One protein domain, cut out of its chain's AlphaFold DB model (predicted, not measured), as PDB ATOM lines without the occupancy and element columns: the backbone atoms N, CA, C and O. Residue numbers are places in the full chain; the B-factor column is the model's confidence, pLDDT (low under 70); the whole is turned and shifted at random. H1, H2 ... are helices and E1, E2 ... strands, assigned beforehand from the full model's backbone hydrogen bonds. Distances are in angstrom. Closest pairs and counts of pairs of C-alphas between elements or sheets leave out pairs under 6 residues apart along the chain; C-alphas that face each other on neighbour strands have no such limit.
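Overview. This is residues 5 to 113 of the 423 residues of an uncharacterized protein of Chryseobacterium indoltheticum (UniProt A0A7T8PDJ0). Two strongly twisted sheets partly face each other, E1, E3 and E6 on one side and E4, E2, E7 and E8 on the other, joined where E3 runs on into E4 and open between E1 and E8. From this body the hairpin end of E5 and E6 and that of E7 and E8 diverge as two arms, roughly a Y, and the short H1 lies near both sheets. The printed part has 109 residues, mostly strand, in the order E1 E2 E3 E4 H1 E5 E6 E7 E8; one sheet is branched at E6, the other runs E4 E2 E7 E8, and neighbours in both are antiparallel. It is flat, 45 by 41 by 20 A, and only just compact, close to loose, with a radius of gyration of the C-alphas of 15.6 A.

Arrangement. E1, residues 5 to 13, is the antiparallel neighbour of E6, residues 60 to 75, at 158 degrees; N 8 and O 71 are 2.7 A apart, within hydrogen-bond range. E6 bends by 71 degrees at residue 68. On the other side of E6 from E1 are E3, residues 34 to 37, with N 35 and O 74 at 2.9 A, and E5, residues 52 to 57, with N 54 and O 62 at 2.9 A. E2, residues 24 to 28, lies between E4, residues 40 to 42, with N 41 and O 25 at 2.9 A, and E7, residues 83 to 92, with N 26 and O 88 at 2.8 A. E7 forms a hairpin with E8, residues 99 to 109, at 159 degrees; N 87 and O 105 are 2.9 A apart. E8 bends by 54 degrees at residue 104. E3 and E7 are near each other, while E1 and E8 are apart. H1, residues 43 to 46, only grazes the branched sheet; its closest C-alphas to E6 are those of Leu 46 and Ala 67, 5.2 A apart. H1 is too short for an O i to N i+4 pair; its one O i to N i+3 pair is within range.

Along the chain. E1 begins at C-alpha 5, (-10.884, -30.480, -5.630), and measures 25.0 A. E2, E3 and E4 measure 12.6, 10.1 and 6.9 A, H1 5.2 A and E5 15.9 A. E6, the longest strand, measures 36.9 A from C-alpha 60 at (-23.302, -62.795, -0.205). E7 measures 28.2 A, and E8 27.9 A, ending at C-alpha 109, (-13.201, -35.621, 5.335).

Size, cuts and confidence. The C-alphas of Val 95 and Ser 113 are farthest apart, 47.9 A. The printed part has no cut and no long link. Mean pLDDT of the printed part is 91.8, and no printed residue is under 70.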
ATOM      1  N   GLU A   5      -9.557 -29.985  -5.281       86.56
ATOM      2  CA  GLU A   5     -10.884 -30.480  -5.630       86.56
ATOM      3  C   GLU A   5     -10.725 -31.940  -6.049       86.56
ATOM      4  O   GLU A   5      -9.894 -32.253  -6.901       86.56
ATOM      5  N   VAL A   6     -11.509 -32.825  -5.444       88.31
ATOM      6  CA  VAL A   6     -11.619 -34.220  -5.867       88.31
ATOM      7  C   VAL A   6     -12.980 -34.426  -6.508       88.31
ATOM      8  O   VAL A   6     -13.983 -33.899  -6.028       88.31
ATOM      9  N   THR A   7     -13.006 -35.175  -7.605       92.38
ATOM     10  CA  THR A   7     -14.244 -35.636  -8.233       92.38
ATOM     11  C   THR A   7     -14.481 -37.077  -7.803       92.38
ATOM     12  O   THR A   7     -13.561 -37.889  -7.855       92.38
ATOM     13  N   LEU A   8     -15.685 -37.362  -7.323       92.31
ATOM     14  CA  LEU A   8     -16.071 -38.621  -6.708       92.31
ATOM     15  C   LEU A   8     -17.178 -39.289  -7.518       92.31
ATOM     16  O   LEU A   8     -18.146 -38.647  -7.944       92.31
ATOM     17  N   ASP A   9     -17.031 -40.599  -7.668       94.38
ATOM     18  CA  ASP A   9     -18.102 -41.491  -8.086       94.38
ATOM     19  C   ASP A   9     -19.060 -41.719  -6.908       94.38
ATOM     20  O   ASP A   9     -18.676 -41.611  -5.740       94.38
ATOM     21  N   ILE A  10     -20.316 -42.037  -7.211       93.62
ATOM     22  CA  ILE A  10     -21.300 -42.451  -6.214       93.62
ATOM     23  C   ILE A  10     -21.724 -43.876  -6.511       93.62
ATOM     24  O   ILE A  10     -22.222 -44.180  -7.596       93.62
ATOM     25  N   GLU A  11     -21.575 -44.721  -5.499       93.69
ATOM     26  CA  GLU A  11     -22.160 -46.048  -5.463       93.69
ATOM     27  C   GLU A  11     -23.412 -46.021  -4.576       93.69
ATOM     28  O   GLU A  11     -23.352 -45.602  -3.417       93.69
ATOM     29  N   VAL A  12     -24.553 -46.442  -5.120       93.19
ATOM     30  CA  VAL A  12     -25.812 -46.580  -4.377       93.19
ATOM     31  C   VAL A  12     -26.102 -48.064  -4.204       93.19
ATOM     32  O   VAL A  12     -26.439 -48.741  -5.173       93.19
ATOM     33  N   GLU A  13     -25.964 -48.574  -2.981       91.81
ATOM     34  CA  GLU A  13     -26.292 -49.965  -2.662       91.81
ATOM     35  C   GLU A  13     -27.801 -50.155  -2.467       91.81
ATOM     36  O   GLU A  13     -28.454 -49.424  -1.721       91.81
ATOM     37  N   GLU A  14     -28.354 -51.183  -3.104       89.88
ATOM     38  CA  GLU A  14     -29.761 -51.548  -2.990       89.88
ATOM     39  C   GLU A  14     -29.966 -52.427  -1.741       89.88
ATOM     40  O   GLU A  14     -29.612 -53.612  -1.700       89.88
ATOM     41  N   LEU A  15     -30.498 -51.824  -0.672       84.56
ATOM     42  CA  LEU A  15     -30.996 -52.553   0.506       84.56
ATOM     43  C   LEU A  15     -32.459 -52.986   0.322       84.56
ATOM     44  O   LEU A  15     -32.869 -54.022   0.842       84.56
ATOM     45  N   GLU A  16     -33.208 -52.194  -0.437       84.88
ATOM     46  CA  GLU A  16     -34.590 -52.396  -0.855       84.88
ATOM     47  C   GLU A  16     -34.750 -51.866  -2.285       84.88
ATOM     48  O   GLU A  16     -33.970 -51.011  -2.707       84.88
ATOM     49  N   THR A  17     -35.738 -52.370  -3.030       85.69
ATOM     50  CA  THR A  17     -35.943 -51.989  -4.433       85.69
ATOM     51  C   THR A  17     -36.098 -50.479  -4.581       85.69
ATOM     52  O   THR A  17     -37.043 -49.896  -4.053       85.69
ATOM     53  N   LEU A  18     -35.199 -49.858  -5.346       86.81
ATOM     54  CA  LEU A  18     -35.238 -48.421  -5.603       86.81
ATOM     55  C   LEU A  18     -36.242 -48.088  -6.714       86.81
ATOM     56  O   LEU A  18     -36.279 -48.739  -7.761       86.81
ATOM     57  N   SER A  19     -37.029 -47.035  -6.504       81.12
ATOM     58  CA  SER A  19     -37.894 -46.418  -7.511       81.12
ATOM     59  C   SER A  19     -37.252 -45.159  -8.092       81.12
ATOM     60  O   SER A  19     -36.653 -44.357  -7.381       81.12
ATOM     61  N   SER A  20     -37.427 -44.938  -9.398       80.94
ATOM     62  CA  SER A  20     -37.082 -43.664 -10.051       80.94
ATOM     63  C   SER A  20     -38.177 -42.614  -9.812       80.94
ATOM     64  O   SER A  20     -38.794 -42.119 -10.757       80.94
ATOM     65  N   ASP A  21     -38.456 -42.314  -8.548       88.25
ATOM     66  CA  ASP A  21     -39.386 -41.258  -8.150       88.25
ATOM     67  C   ASP A  21     -38.675 -39.893  -8.014       88.25
ATOM     68  O   ASP A  21     -37.559 -39.693  -8.498       88.25
ATOM     69  N   ALA A  22     -39.349 -38.922  -7.395       91.31
ATOM     70  CA  ALA A  22     -38.842 -37.565  -7.207       91.31
ATOM     71  C   ALA A  22     -37.791 -37.437  -6.080       91.31
ATOM     72  O   ALA A  22     -37.497 -36.319  -5.657       91.31
ATOM     73  N   THR A  23     -37.247 -38.546  -5.568       94.38
ATOM     74  CA  THR A  23     -36.225 -38.526  -4.516       94.38
ATOM     75  C   THR A  23     -34.960 -37.803  -4.979       94.38
ATOM     76  O   THR A  23     -34.377 -38.106  -6.022       94.38
ATOM     77  N   GLU A  24     -34.489 -36.876  -4.150       96.06
ATOM     78  CA  GLU A  24     -33.200 -36.203  -4.288       96.06
ATOM     79  C   GLU A  24     -32.222 -36.703  -3.222       96.06
ATOM     80  O   GLU A  24     -32.591 -36.883  -2.060       96.06
ATOM     81  N   ILE A  25     -30.956 -36.865  -3.596       96.31
ATOM     82  CA  ILE A  25     -29.848 -37.109  -2.676       96.31
ATOM     83  C   ILE A  25     -29.153 -35.781  -2.392       96.31
ATOM     84  O   ILE A  25     -28.663 -35.142  -3.316       96.31
ATOM     85  N   LEU A  26     -29.121 -35.358  -1.128       97.50
ATOM     86  CA  LEU A  26     -28.542 -34.094  -0.673       97.50
ATOM     87  C   LEU A  26     -27.230 -34.332   0.065       97.50
ATOM     88  O   LEU A  26     -27.128 -35.255   0.872       97.50
ATOM     89  N   PHE A  27     -26.277 -33.427  -0.141       97.12
ATOM     90  CA  PHE A  27     -24.985 -33.401   0.536       97.12
ATOM     91  C   PHE A  27     -24.897 -32.160   1.419       97.12
ATOM     92  O   PHE A  27     -24.884 -31.033   0.928       97.12
ATOM     93  N   GLU A  28     -24.820 -32.361   2.731       96.25
ATOM     94  CA  GLU A  28     -24.816 -31.269   3.705       96.25
ATOM     95  C   GLU A  28     -23.557 -31.311   4.569       96.25
ATOM     96  O   GLU A  28     -23.234 -32.333   5.176       96.25
ATOM     97  N   SER A  29     -22.865 -30.177   4.674       94.81
ATOM     98  CA  SER A  29     -21.780 -29.974   5.634       94.81
ATOM     99  C   SER A  29     -22.049 -28.739   6.484       94.81
ATOM    100  O   SER A  29     -22.565 -27.736   5.998       94.81
ATOM    101  N   SER A  30     -21.681 -28.805   7.763       92.75
ATOM    102  CA  SER A  30     -21.723 -27.653   8.667       92.75
ATOM    103  C   SER A  30     -20.534 -26.705   8.490       92.75
ATOM    104  O   SER A  30     -20.548 -25.613   9.055       92.75
ATOM    105  N   ASN A  31     -19.490 -27.109   7.756       93.75
ATOM    106  CA  ASN A  31     -18.289 -26.308   7.552       93.75
ATOM    107  C   ASN A  31     -18.340 -25.611   6.183       93.75
ATOM    108  O   ASN A  31     -18.286 -26.263   5.145       93.75
ATOM    109  N   SER A  32     -18.396 -24.277   6.183       92.50
ATOM    110  CA  SER A  32     -18.463 -23.454   4.966       92.50
ATOM    111  C   SER A  32     -17.230 -23.560   4.063       92.50
ATOM    112  O   SER A  32     -17.291 -23.191   2.894       92.50
ATOM    113  N   ASP A  33     -16.105 -24.045   4.589       92.75
ATOM    114  CA  ASP A  33     -14.882 -24.251   3.814       92.75
ATOM    115  C   ASP A  33     -14.816 -25.626   3.136       92.75
ATOM    116  O   ASP A  33     -13.857 -25.899   2.406       92.75
ATOM    117  N   LEU A  34     -15.812 -26.484   3.373       93.69
ATOM    118  CA  LEU A  34     -15.998 -27.754   2.688       93.69
ATOM    119  C   LEU A  34     -17.110 -27.603   1.649       93.69
ATOM    120  O   LEU A  34     -18.295 -27.727   1.952       93.69
ATOM    121  N   LEU A  35     -16.717 -27.305   0.413       93.81
ATOM    122  CA  LEU A  35     -17.650 -27.109  -0.691       93.81
ATOM    123  C   LEU A  35     -17.963 -28.439  -1.371       93.81
ATOM    124  O   LEU A  35     -17.049 -29.194  -1.711       93.81
ATOM    125  N   ILE A  36     -19.251 -28.688  -1.606       95.62
ATOM    126  CA  ILE A  36     -19.756 -29.841  -2.354       95.62
ATOM    127  C   ILE A  36     -20.515 -29.336  -3.582       95.62
ATOM    128  O   ILE A  36     -21.327 -28.416  -3.480       95.62
ATOM    129  N   THR A  37     -20.233 -29.889  -4.760       95.50
ATOM    130  CA  THR A  37     -20.903 -29.499  -6.008       95.50
ATOM    131  C   THR A  37     -21.215 -30.725  -6.871       95.50
ATOM    132  O   THR A  37     -20.281 -31.436  -7.236       95.50
ATOM    133  N   PRO A  38     -22.484 -30.954  -7.252       96.50
ATOM    134  CA  PRO A  38     -23.679 -30.220  -6.820       96.50
ATOM    135  C   PRO A  38     -24.039 -30.521  -5.351       96.50
ATOM    136  O   PRO A  38     -23.554 -31.483  -4.761       96.50
ATOM    137  N   THR A  39     -24.897 -29.697  -4.745       96.25
ATOM    138  CA  THR A  39     -25.402 -29.914  -3.372       96.25
ATOM    139  C   THR A  39     -26.503 -30.972  -3.297       96.25
ATOM    140  O   THR A  39     -26.797 -31.484  -2.218       96.25
ATOM    141  N   ASN A  40     -27.121 -31.297  -4.431       96.50
ATOM    142  CA  ASN A  40     -28.154 -32.313  -4.573       96.50
ATOM    143  C   ASN A  40     -28.088 -32.977  -5.954       96.50
ATOM    144  O   ASN A  40     -27.694 -32.346  -6.934       96.50
ATOM    145  N   ILE A  41     -28.490 -34.246  -6.025       96.62
ATOM    146  CA  ILE A  41     -28.577 -35.028  -7.263       96.62
ATOM    147  C   ILE A  41     -29.874 -35.846  -7.238       96.62
ATOM    148  O   ILE A  41     -30.131 -36.516  -6.237       96.62
ATOM    149  N   PRO A  42     -30.695 -35.845  -8.303       95.75
ATOM    150  CA  PRO A  42     -31.850 -36.736  -8.392       95.75
ATOM    151  C   PRO A  42     -31.432 -38.210  -8.328       95.75
ATOM    152  O   PRO A  42     -30.511 -38.619  -9.038       95.75
ATOM    153  N   LEU A  43     -32.137 -39.036  -7.546       94.88
ATOM    154  CA  LEU A  43     -31.847 -40.473  -7.440       94.88
ATOM    155  C   LEU A  43     -31.885 -41.155  -8.814       94.88
ATOM    156  O   LEU A  43     -31.023 -41.976  -9.117       94.88
ATOM    157  N   SER A  44     -32.818 -40.742  -9.675       94.50
ATOM    158  CA  SER A  44     -32.936 -41.211 -11.060       94.50
ATOM    159  C   SER A  44     -31.648 -41.045 -11.876       94.50
ATOM    160  O   SER A  44     -31.355 -41.885 -12.720       94.50
ATOM    161  N   THR A  45     -30.843 -40.010 -11.600       95.12
ATOM    162  CA  THR A  45     -29.537 -39.807 -12.251       95.12
ATOM    163  C   THR A  45     -28.511 -40.825 -11.761       95.12
ATOM    164  O   THR A  45     -27.742 -41.358 -12.559       95.12
ATOM    165  N   LEU A  46     -28.522 -41.138 -10.463       94.88
ATOM    166  CA  LEU A  46     -27.566 -42.061  -9.845       94.88
ATOM    167  C   LEU A  46     -27.820 -43.525 -10.224       94.88
ATOM    168  O   LEU A  46     -26.881 -44.313 -10.283       94.88
ATOM    169  N   ILE A  47     -29.071 -43.885 -10.518       94.44
ATOM    170  CA  ILE A  47     -29.453 -45.257 -10.893       94.44
ATOM    171  C   ILE A  47     -29.576 -45.470 -12.412       94.44
ATOM    172  O   ILE A  47     -29.834 -46.585 -12.865       94.44
ATOM    173  N   ALA A  48     -29.356 -44.427 -13.222       93.06
ATOM    174  CA  ALA A  48     -29.522 -44.474 -14.679       93.06
ATOM    175  C   ALA A  48     -28.567 -45.452 -15.388       93.06
ATOM    176  O   ALA A  48     -28.889 -45.952 -16.464       93.06
ATOM    177  N   GLY A  49     -27.403 -45.736 -14.791       89.94
ATOM    178  CA  GLY A  49     -26.390 -46.650 -15.338       89.94
ATOM    179  C   GLY A  49     -26.800 -48.127 -15.348       89.94
ATOM    180  O   GLY A  49     -26.082 -48.957 -15.905       89.94
ATOM    181  N   GLY A  50     -27.955 -48.451 -14.763       91.50
ATOM    182  CA  GLY A  50     -28.445 -49.813 -14.633       91.50
ATOM    183  C   GLY A  50     -27.871 -50.532 -13.415       91.50
ATOM    184  O   GLY A  50     -26.844 -50.159 -12.849       91.50
ATOM    185  N   LYS A  51     -28.590 -51.576 -13.003       94.31
ATOM    186  CA  LYS A  51     -28.267 -52.379 -11.826       94.31
ATOM    187  C   LYS A  51     -27.054 -53.271 -12.092       94.31
ATOM    188  O   LYS A  51     -26.997 -53.977 -13.098       94.31
ATOM    189  N   GLN A  52     -26.124 -53.274 -11.149       95.19
ATOM    190  CA  GLN A  52     -24.957 -54.146 -11.091       95.19
ATOM    191  C   GLN A  52     -25.015 -54.996  -9.819       95.19
ATOM    192  O   GLN A  52     -25.788 -54.699  -8.913       95.19
ATOM    193  N   SER A  53     -24.205 -56.054  -9.738       93.50
ATOM    194  CA  SER A  53     -24.110 -56.901  -8.544       93.50
ATOM    195  C   SER A  53     -22.648 -57.162  -8.199       93.50
ATOM    196  O   SER A  53     -21.836 -57.429  -9.089       93.50
ATOM    197  N   LYS A  54     -22.291 -57.050  -6.916       89.19
ATOM    198  CA  LYS A  54     -20.939 -57.314  -6.399       89.19
ATOM    199  C   LYS A  54     -20.964 -58.379  -5.312       89.19
ATOM    200  O   LYS A  54     -21.908 -58.459  -4.529       89.19
ATOM    201  N   ASN A  55     -19.900 -59.173  -5.238       86.44
ATOM    202  CA  ASN A  55     -19.691 -60.108  -4.135       86.44
ATOM    203  C   ASN A  55     -19.222 -59.342  -2.892       86.44
ATOM    204  O   ASN A  55     -18.264 -58.576  -2.962       86.44
ATOM    205  N   LEU A  56     -19.855 -59.597  -1.749       81.56
ATOM    206  CA  LEU A  56     -19.451 -59.073  -0.439       81.56
ATOM    207  C   LEU A  56     -18.543 -60.047   0.338       81.56
ATOM    208  O   LEU A  56     -18.185 -59.788   1.484       81.56
ATOM    209  N   GLY A  57     -18.188 -61.175  -0.282       70.69
ATOM    210  CA  GLY A  57     -17.473 -62.286   0.341       70.69
ATOM    211  C   GLY A  57     -18.389 -63.479   0.631       70.69
ATOM    212  O   GLY A  57     -19.573 -63.331   0.941       70.69
ATOM    213  N   GLY A  58     -17.842 -64.691   0.506       76.94
ATOM    214  CA  GLY A  58     -18.630 -65.922   0.596       76.94
ATOM    215  C   GLY A  58     -19.679 -66.004  -0.518       76.94
ATOM    216  O   GLY A  58     -19.349 -65.831  -1.687       76.94
ATOM    217  N   THR A  59     -20.935 -66.268  -0.152       83.81
ATOM    218  CA  THR A  59     -22.085 -66.328  -1.075       83.81
ATOM    219  C   THR A  59     -22.929 -65.051  -1.078       83.81
ATOM    220  O   THR A  59     -23.961 -65.007  -1.743       83.81
ATOM    221  N   ALA A  60     -22.540 -64.029  -0.310       87.50
ATOM    222  CA  ALA A  60     -23.302 -62.795  -0.205       87.50
ATOM    223  C   ALA A  60     -23.034 -61.895  -1.414       87.50
ATOM    224  O   ALA A  60     -21.882 -61.573  -1.718       87.50
ATOM    225  N   THR A  61     -24.104 -61.442  -2.060       90.69
ATOM    226  CA  THR A  61     -24.057 -60.432  -3.117       90.69
ATOM    227  C   THR A  61     -24.816 -59.180  -2.699       90.69
ATOM    228  O   THR A  61     -25.701 -59.221  -1.838       90.69
ATOM    229  N   ARG A  62     -24.443 -58.048  -3.293       92.06
ATOM    230  CA  ARG A  62     -25.134 -56.770  -3.146       92.06
ATOM    231  C   ARG A  62     -25.376 -56.178  -4.514       92.06
ATOM    232  O   ARG A  62     -24.426 -55.992  -5.276       92.06
ATOM    233  N   ASP A  63     -26.631 -55.853  -4.779       94.81
ATOM    234  CA  ASP A  63     -26.980 -55.063  -5.947       94.81
ATOM    235  C   ASP A  63     -26.666 -53.594  -5.682       94.81
ATOM    236  O   ASP A  63     -26.856 -53.089  -4.572       94.81
ATOM    237  N   TYR A  64     -26.138 -52.918  -6.692       94.94
ATOM    238  CA  TYR A  64     -25.731 -51.526  -6.599       94.94
ATOM    239  C   TYR A  64     -25.831 -50.824  -7.951       94.94
ATOM    240  O   TYR A  64     -25.937 -51.458  -9.003       94.94
ATOM    241  N   TYR A  65     -25.768 -49.499  -7.908       95.38
ATOM    242  CA  TYR A  65     -25.681 -48.631  -9.074       95.38
ATOM    243  C   TYR A  65     -24.426 -47.781  -8.946       95.38
ATOM    244  O   TYR A  65     -24.159 -47.240  -7.872       95.38
ATOM    245  N   LEU A  66     -23.668 -47.659 -10.034       95.81
ATOM    246  CA  LEU A  66     -22.474 -46.824 -10.088       95.81
ATOM    247  C   LEU A  66     -22.706 -45.647 -11.029       95.81
ATOM    248  O   LEU A  66     -22.913 -45.824 -12.231       95.81
ATOM    249  N   ALA A  67     -22.616 -44.443 -10.478       95.44
ATOM    250  CA  ALA A  67     -22.645 -43.208 -11.234       95.44
ATOM    251  C   ALA A  67     -21.289 -42.510 -11.109       95.44
ATOM    252  O   ALA A  67     -20.894 -42.063 -10.030       95.44
ATOM    253  N   ASN A  68     -20.566 -42.420 -12.225       95.62
ATOM    254  CA  ASN A  68     -19.204 -41.894 -12.230       95.62
ATOM    255  C   ASN A  68     -19.185 -40.359 -12.248       95.62
ATOM    256  O   ASN A  68     -19.988 -39.740 -12.948       95.62
ATOM    257  N   ASN A  69     -18.219 -39.755 -11.561       94.56
ATOM    258  CA  ASN A  69     -17.903 -38.328 -11.567       94.56
ATOM    259  C   ASN A  69     -19.073 -37.403 -11.202       94.56
ATOM    260  O   ASN A  69     -19.297 -36.381 -11.851       94.56
ATOM    261  N   GLN A  70     -19.840 -37.769 -10.179       95.56
ATOM    262  CA  GLN A  70     -21.093 -37.094  -9.841       95.56
ATOM    263  C   GLN A  70     -20.915 -35.925  -8.879       95.56
ATOM    264  O   GLN A  70     -21.662 -34.952  -8.960       95.56
ATOM    265  N   VAL A  71     -19.943 -36.004  -7.964       95.00
ATOM    266  CA  VAL A  71     -19.772 -35.007  -6.901       95.00
ATOM    267  C   VAL A  71     -18.343 -34.513  -6.842       95.00
ATOM    268  O   VAL A  71     -17.396 -35.285  -6.782       95.00
ATOM    269  N   LYS A  72     -18.187 -33.196  -6.794       95.38
ATOM    270  CA  LYS A  72     -16.929 -32.517  -6.521       95.38
ATOM    271  C   LYS A  72     -16.885 -32.078  -5.071       95.38
ATOM    272  O   LYS A  72     -17.828 -31.454  -4.587       95.38
ATOM    273  N   VAL A  73     -15.781 -32.372  -4.398       93.75
ATOM    274  CA  VAL A  73     -15.524 -31.950  -3.021       93.75
ATOM    275  C   VAL A  73     -14.258 -31.121  -2.995       93.75
ATOM    276  O   VAL A  73     -13.203 -31.575  -3.438       93.75
ATOM    277  N   LYS A  74     -14.354 -29.907  -2.456       92.19
ATOM    278  CA  LYS A  74     -13.235 -28.973  -2.369       92.19
ATOM    279  C   LYS A  74     -13.061 -28.456  -0.950       92.19
ATOM    280  O   LYS A  74     -14.013 -28.009  -0.316       92.19
ATOM    281  N   CYS A  75     -11.814 -28.460  -0.486       90.19
ATOM    282  CA  CYS A  75     -11.424 -27.843   0.779       90.19
ATOM    283  C   CYS A  75     -10.791 -26.468   0.507       90.19
ATOM    284  O   CYS A  75      -9.695 -26.386  -0.055       90.19
ATOM    285  N   ASN A  76     -11.459 -25.387   0.918       90.12
ATOM    286  CA  ASN A  76     -10.942 -24.017   0.769       90.12
ATOM    287  C   ASN A  76      -9.883 -23.659   1.823       90.12
ATOM    288  O   ASN A  76      -9.104 -22.725   1.635       90.12
ATOM    289  N   ARG A  77      -9.815 -24.422   2.918       88.88
ATOM    290  CA  ARG A  77      -8.755 -24.332   3.929       88.88
ATOM    291  C   ARG A  77      -8.333 -25.715   4.406       88.88
ATOM    292  O   ARG A  77      -9.034 -26.698   4.184       88.88
ATOM    293  N   ALA A  78      -7.203 -25.772   5.101       89.12
ATOM    294  CA  ALA A  78      -6.810 -26.974   5.820       89.12
ATOM    295  C   ALA A  78      -7.635 -27.134   7.111       89.12
ATOM    296  O   ALA A  78      -7.832 -26.170   7.854       89.12
ATOM    297  N   PHE A  79      -8.082 -28.352   7.399       90.31
ATOM    298  CA  PHE A  79      -8.883 -28.688   8.571       90.31
ATOM    299  C   PHE A  79      -8.011 -29.184   9.726       90.31
ATOM    300  O   PHE A  79      -7.086 -29.985   9.549       90.31
ATOM    301  N   THR A  80      -8.301 -28.695  10.933       92.00
ATOM    302  CA  THR A  80      -7.635 -29.071  12.194       92.00
ATOM    303  C   THR A  80      -8.311 -30.232  12.913       92.00
ATOM    304  O   THR A  80      -7.698 -30.848  13.787       92.00
ATOM    305  N   VAL A  81      -9.521 -30.580  12.488       92.06
ATOM    306  CA  VAL A  81     -10.309 -31.733  12.926       92.06
ATOM    307  C   VAL A  81     -10.866 -32.452  11.699       92.06
ATOM    308  O   VAL A  81     -10.791 -31.929  10.590       92.06
ATOM    309  N   ASN A  82     -11.383 -33.667  11.883       92.12
ATOM    310  CA  ASN A  82     -12.121 -34.336  10.815       92.12
ATOM    311  C   ASN A  82     -13.460 -33.625  10.620       92.12
ATOM    312  O   ASN A  82     -14.144 -33.323  11.596       92.12
ATOM    313  N   GLU A  83     -13.836 -33.425   9.368       94.00
ATOM    314  CA  GLU A  83     -15.122 -32.878   8.962       94.00
ATOM    315  C   GLU A  83     -16.022 -33.982   8.415       94.00
ATOM    316  O   GLU A  83     -15.587 -35.107   8.139       94.00
ATOM    317  N   GLN A  84     -17.299 -33.657   8.261       95.12
ATOM    318  CA  GLN A  84     -18.293 -34.595   7.773       95.12
ATOM    319  C   GLN A  84     -19.170 -33.954   6.701       95.12
ATOM    320  O   GLN A  84     -19.585 -32.796   6.809       95.12
ATOM    321  N   ILE A  85     -19.498 -34.761   5.697       96.25
ATOM    322  CA  ILE A  85     -20.597 -34.524   4.769       96.25
ATOM    323  C   ILE A  85     -21.676 -35.556   5.090       96.25
ATOM    324  O   ILE A  85     -21.437 -36.765   5.039       96.25
ATOM    325  N   LYS A  86     -22.848 -35.082   5.501       96.94
ATOM    326  CA  LYS A  86     -24.043 -35.900   5.711       96.94
ATOM    327  C   LYS A  86     -24.782 -36.052   4.394       96.94
ATOM    328  O   LYS A  86     -24.902 -35.086   3.644       96.94
ATOM    329  N   ILE A  87     -25.275 -37.256   4.141       96.25
ATOM    330  CA  ILE A  87     -25.994 -37.594   2.920       96.25
ATOM    331  C   ILE A  87     -27.434 -37.910   3.302       96.25
ATOM    332  O   ILE A  87     -27.678 -38.773   4.152       96.25
ATOM    333  N   PHE A  88     -28.380 -37.207   2.687       96.75
ATOM    334  CA  PHE A  88     -29.805 -37.383   2.938       96.75
ATOM    335  C   PHE A  88     -30.540 -37.779   1.666       96.75
ATOM    336  O   PHE A  88     -30.292 -37.193   0.621       96.75
ATOM    337  N   ALA A  89     -31.486 -38.705   1.771       94.75
ATOM    338  CA  ALA A  89     -32.525 -38.884   0.768       94.75
ATOM    339  C   ALA A  89     -33.721 -38.013   1.161       94.75
ATOM    340  O   ALA A  89     -34.157 -38.047   2.315       94.75
ATOM    341  N   LYS A  90     -34.224 -37.211   0.224       96.00
ATOM    342  CA  LYS A  90     -35.379 -36.337   0.424       96.00
ATOM    343  C   LYS A  90     -36.405 -36.596  -0.665       96.00
ATOM    344  O   LYS A  90     -36.120 -36.360  -1.838       96.00
ATOM    345  N   LEU A  91     -37.602 -37.002  -0.267       94.38
ATOM    346  CA  LEU A  91     -38.758 -37.097  -1.146       94.38
ATOM    347  C   LEU A  91     -39.739 -35.987  -0.782       94.38
ATOM    348  O   LEU A  91     -40.149 -35.861   0.371       94.38
ATOM    349  N   LYS A  92     -40.121 -35.185  -1.775       91.56
ATOM    350  CA  LYS A  92     -41.205 -34.216  -1.636       91.56
ATOM    351  C   LYS A  92     -42.462 -34.800  -2.254       91.56
ATOM    352  O   LYS A  92     -42.493 -35.050  -3.458       91.56
ATOM    353  N   ASP A  93     -43.485 -35.007  -1.436       85.88
ATOM    354  CA  ASP A  93     -44.787 -35.461  -1.909       85.88
ATOM    355  C   ASP A  93     -45.371 -34.401  -2.866       85.88
ATOM    356  O   ASP A  93     -45.538 -33.240  -2.472       85.88
ATOM    357  N   PRO A  94     -45.673 -34.761  -4.126       83.25
ATOM    358  CA  PRO A  94     -46.145 -33.806  -5.124       83.25
ATOM    359  C   PRO A  94     -47.568 -33.290  -4.858       83.25
ATOM    360  O   PRO A  94     -47.946 -32.261  -5.411       83.25
ATOM    361  N   VAL A  95     -48.361 -33.983  -4.034       86.06
ATOM    362  CA  VAL A  95     -49.745 -33.632  -3.691       86.06
ATOM    363  C   VAL A  95     -49.799 -32.836  -2.390       86.06
ATOM    364  O   VAL A  95     -50.411 -31.771  -2.348       86.06
ATOM    365  N   SER A  96     -49.172 -33.340  -1.325       87.94
ATOM    366  CA  SER A  96     -49.225 -32.702  -0.001       87.94
ATOM    367  C   SER A  96     -48.145 -31.637   0.206       87.94
ATOM    368  O   SER A  96     -48.270 -30.797   1.098       87.94
ATOM    369  N   GLY A  97     -47.080 -31.657  -0.601       87.88
ATOM    370  CA  GLY A  97     -45.920 -30.780  -0.458       87.88
ATOM    371  C   GLY A  97     -45.031 -31.105   0.746       87.88
ATOM    372  O   GLY A  97     -44.039 -30.402   0.953       87.88
ATOM    373  N   LEU A  98     -45.369 -32.139   1.525       90.75
ATOM    374  CA  LEU A  98     -44.595 -32.583   2.679       90.75
ATOM    375  C   LEU A  98     -43.269 -33.204   2.231       90.75
ATOM    376  O   LEU A  98     -43.203 -33.915   1.229       90.75
ATOM    377  N   GLU A  99     -42.216 -32.931   2.995       93.00
ATOM    378  CA  GLU A  99     -40.876 -33.453   2.743       93.00
ATOM    379  C   GLU A  99     -40.550 -34.556   3.757       93.00
ATOM    380  O   GLU A  99     -40.540 -34.309   4.964       93.00
ATOM    381  N   ASP A 100     -40.262 -35.764   3.267       93.56
ATOM    382  CA  ASP A 100     -39.627 -36.827   4.052       93.56
ATOM    383  C   ASP A 100     -38.124 -36.798   3.767       93.56
ATOM    384  O   ASP A 100     -37.696 -37.043   2.639       93.56
ATOM    385  N   LYS A 101     -37.322 -36.459   4.781       96.00
ATOM    386  CA  LYS A 101     -35.860 -36.352   4.689       96.00
ATOM    387  C   LYS A 101     -35.210 -37.314   5.677       96.00
ATOM    388  O   LYS A 101     -35.346 -37.147   6.889       96.00
ATOM    389  N   LYS A 102     -34.441 -38.277   5.167       94.62
ATOM    390  CA  LYS A 102     -33.767 -39.317   5.961       94.62
ATOM    391  C   LYS A 102     -32.267 -39.319   5.711       94.62
ATOM    392  O   LYS A 102     -31.825 -39.182   4.577       94.62
ATOM    393  N   GLU A 103     -31.480 -39.455   6.776       95.38
ATOM    394  CA  GLU A 103     -30.024 -39.614   6.673       95.38
ATOM    395  C   GLU A 103     -29.722 -41.030   6.170       95.38
ATOM    396  O   GLU A 103     -30.091 -42.005   6.819       95.38
ATOM    397  N   VAL A 104     -29.071 -41.136   5.012       92.31
ATOM    398  CA  VAL A 104     -28.788 -42.418   4.337       92.31
ATOM    399  C   VAL A 104     -27.294 -42.710   4.227       92.31
ATOM    400  O   VAL A 104     -26.902 -43.821   3.888       92.31
ATOM    401  N   GLY A 105     -26.436 -41.734   4.535       91.88
ATOM    402  CA  GLY A 105     -24.995 -41.922   4.443       91.88
ATOM    403  C   GLY A 105     -24.179 -40.798   5.064       91.88
ATOM    404  O   GLY A 105     -24.693 -39.750   5.470       91.88
ATOM    405  N   LYS A 106     -22.871 -41.039   5.155       93.94
ATOM    406  CA  LYS A 106     -21.877 -40.094   5.674       93.94
ATOM    407  C   LYS A 106     -20.572 -40.273   4.925       93.94
ATOM    408  O   LYS A 106     -20.114 -41.397   4.753       93.94
ATOM    409  N   MET A 107     -19.933 -39.162   4.590       91.75
ATOM    410  CA  MET A 107     -18.550 -39.138   4.142       91.75
ATOM    411  C   MET A 107     -17.709 -38.365   5.151       91.75
ATOM    412  O   MET A 107     -18.055 -37.250   5.546       91.75
ATOM    413  N   MET A 108     -16.607 -38.976   5.576       90.81
ATOM    414  CA  MET A 108     -15.636 -38.340   6.458       90.81
ATOM    415  C   MET A 108     -14.570 -37.645   5.621       90.81
ATOM    416  O   MET A 108     -13.954 -38.273   4.766       90.81
ATOM    417  N   VAL A 109     -14.317 -36.373   5.912       89.75
ATOM    418  CA  VAL A 109     -13.201 -35.621   5.335       89.75
ATOM    419  C   VAL A 109     -12.143 -35.466   6.415       89.75
ATOM    420  O   VAL A 109     -12.357 -34.824   7.442       89.75
ATOM    421  N   MET A 110     -11.013 -36.137   6.226       86.50
ATOM    422  CA  MET A 110      -9.985 -36.246   7.256       86.50
ATOM    423  C   MET A 110      -9.283 -34.904   7.495       86.50
ATOM    424  O   MET A 110      -9.055 -34.125   6.568       86.50
ATOM    425  N   LYS A 111      -8.891 -34.660   8.750       88.75
ATOM    426  CA  LYS A 111      -7.988 -33.572   9.135       88.75
ATOM    427  C   LYS A 111      -6.755 -33.595   8.230       88.75
ATOM    428  O   LYS A 111      -6.056 -34.597   8.187       88.75
ATOM    429  N   ASN A 112      -6.424 -32.470   7.602       86.25
ATOM    430  CA  ASN A 112      -5.281 -32.360   6.686       86.25
ATOM    431  C   ASN A 112      -4.326 -31.196   7.014       86.25
ATOM    432  O   ASN A 112      -3.350 -30.976   6.306       86.25
ATOM    433  N   SER A 113      -4.548 -30.471   8.114       88.88
ATOM    434  CA  SER A 113      -3.636 -29.408   8.586       88.88
ATOM    435  C   SER A 113      -2.212 -29.877   8.894       88.88
ATOM    436  O   SER A 113      -1.288 -29.070   8.839       88.88
TER     437      SER A 113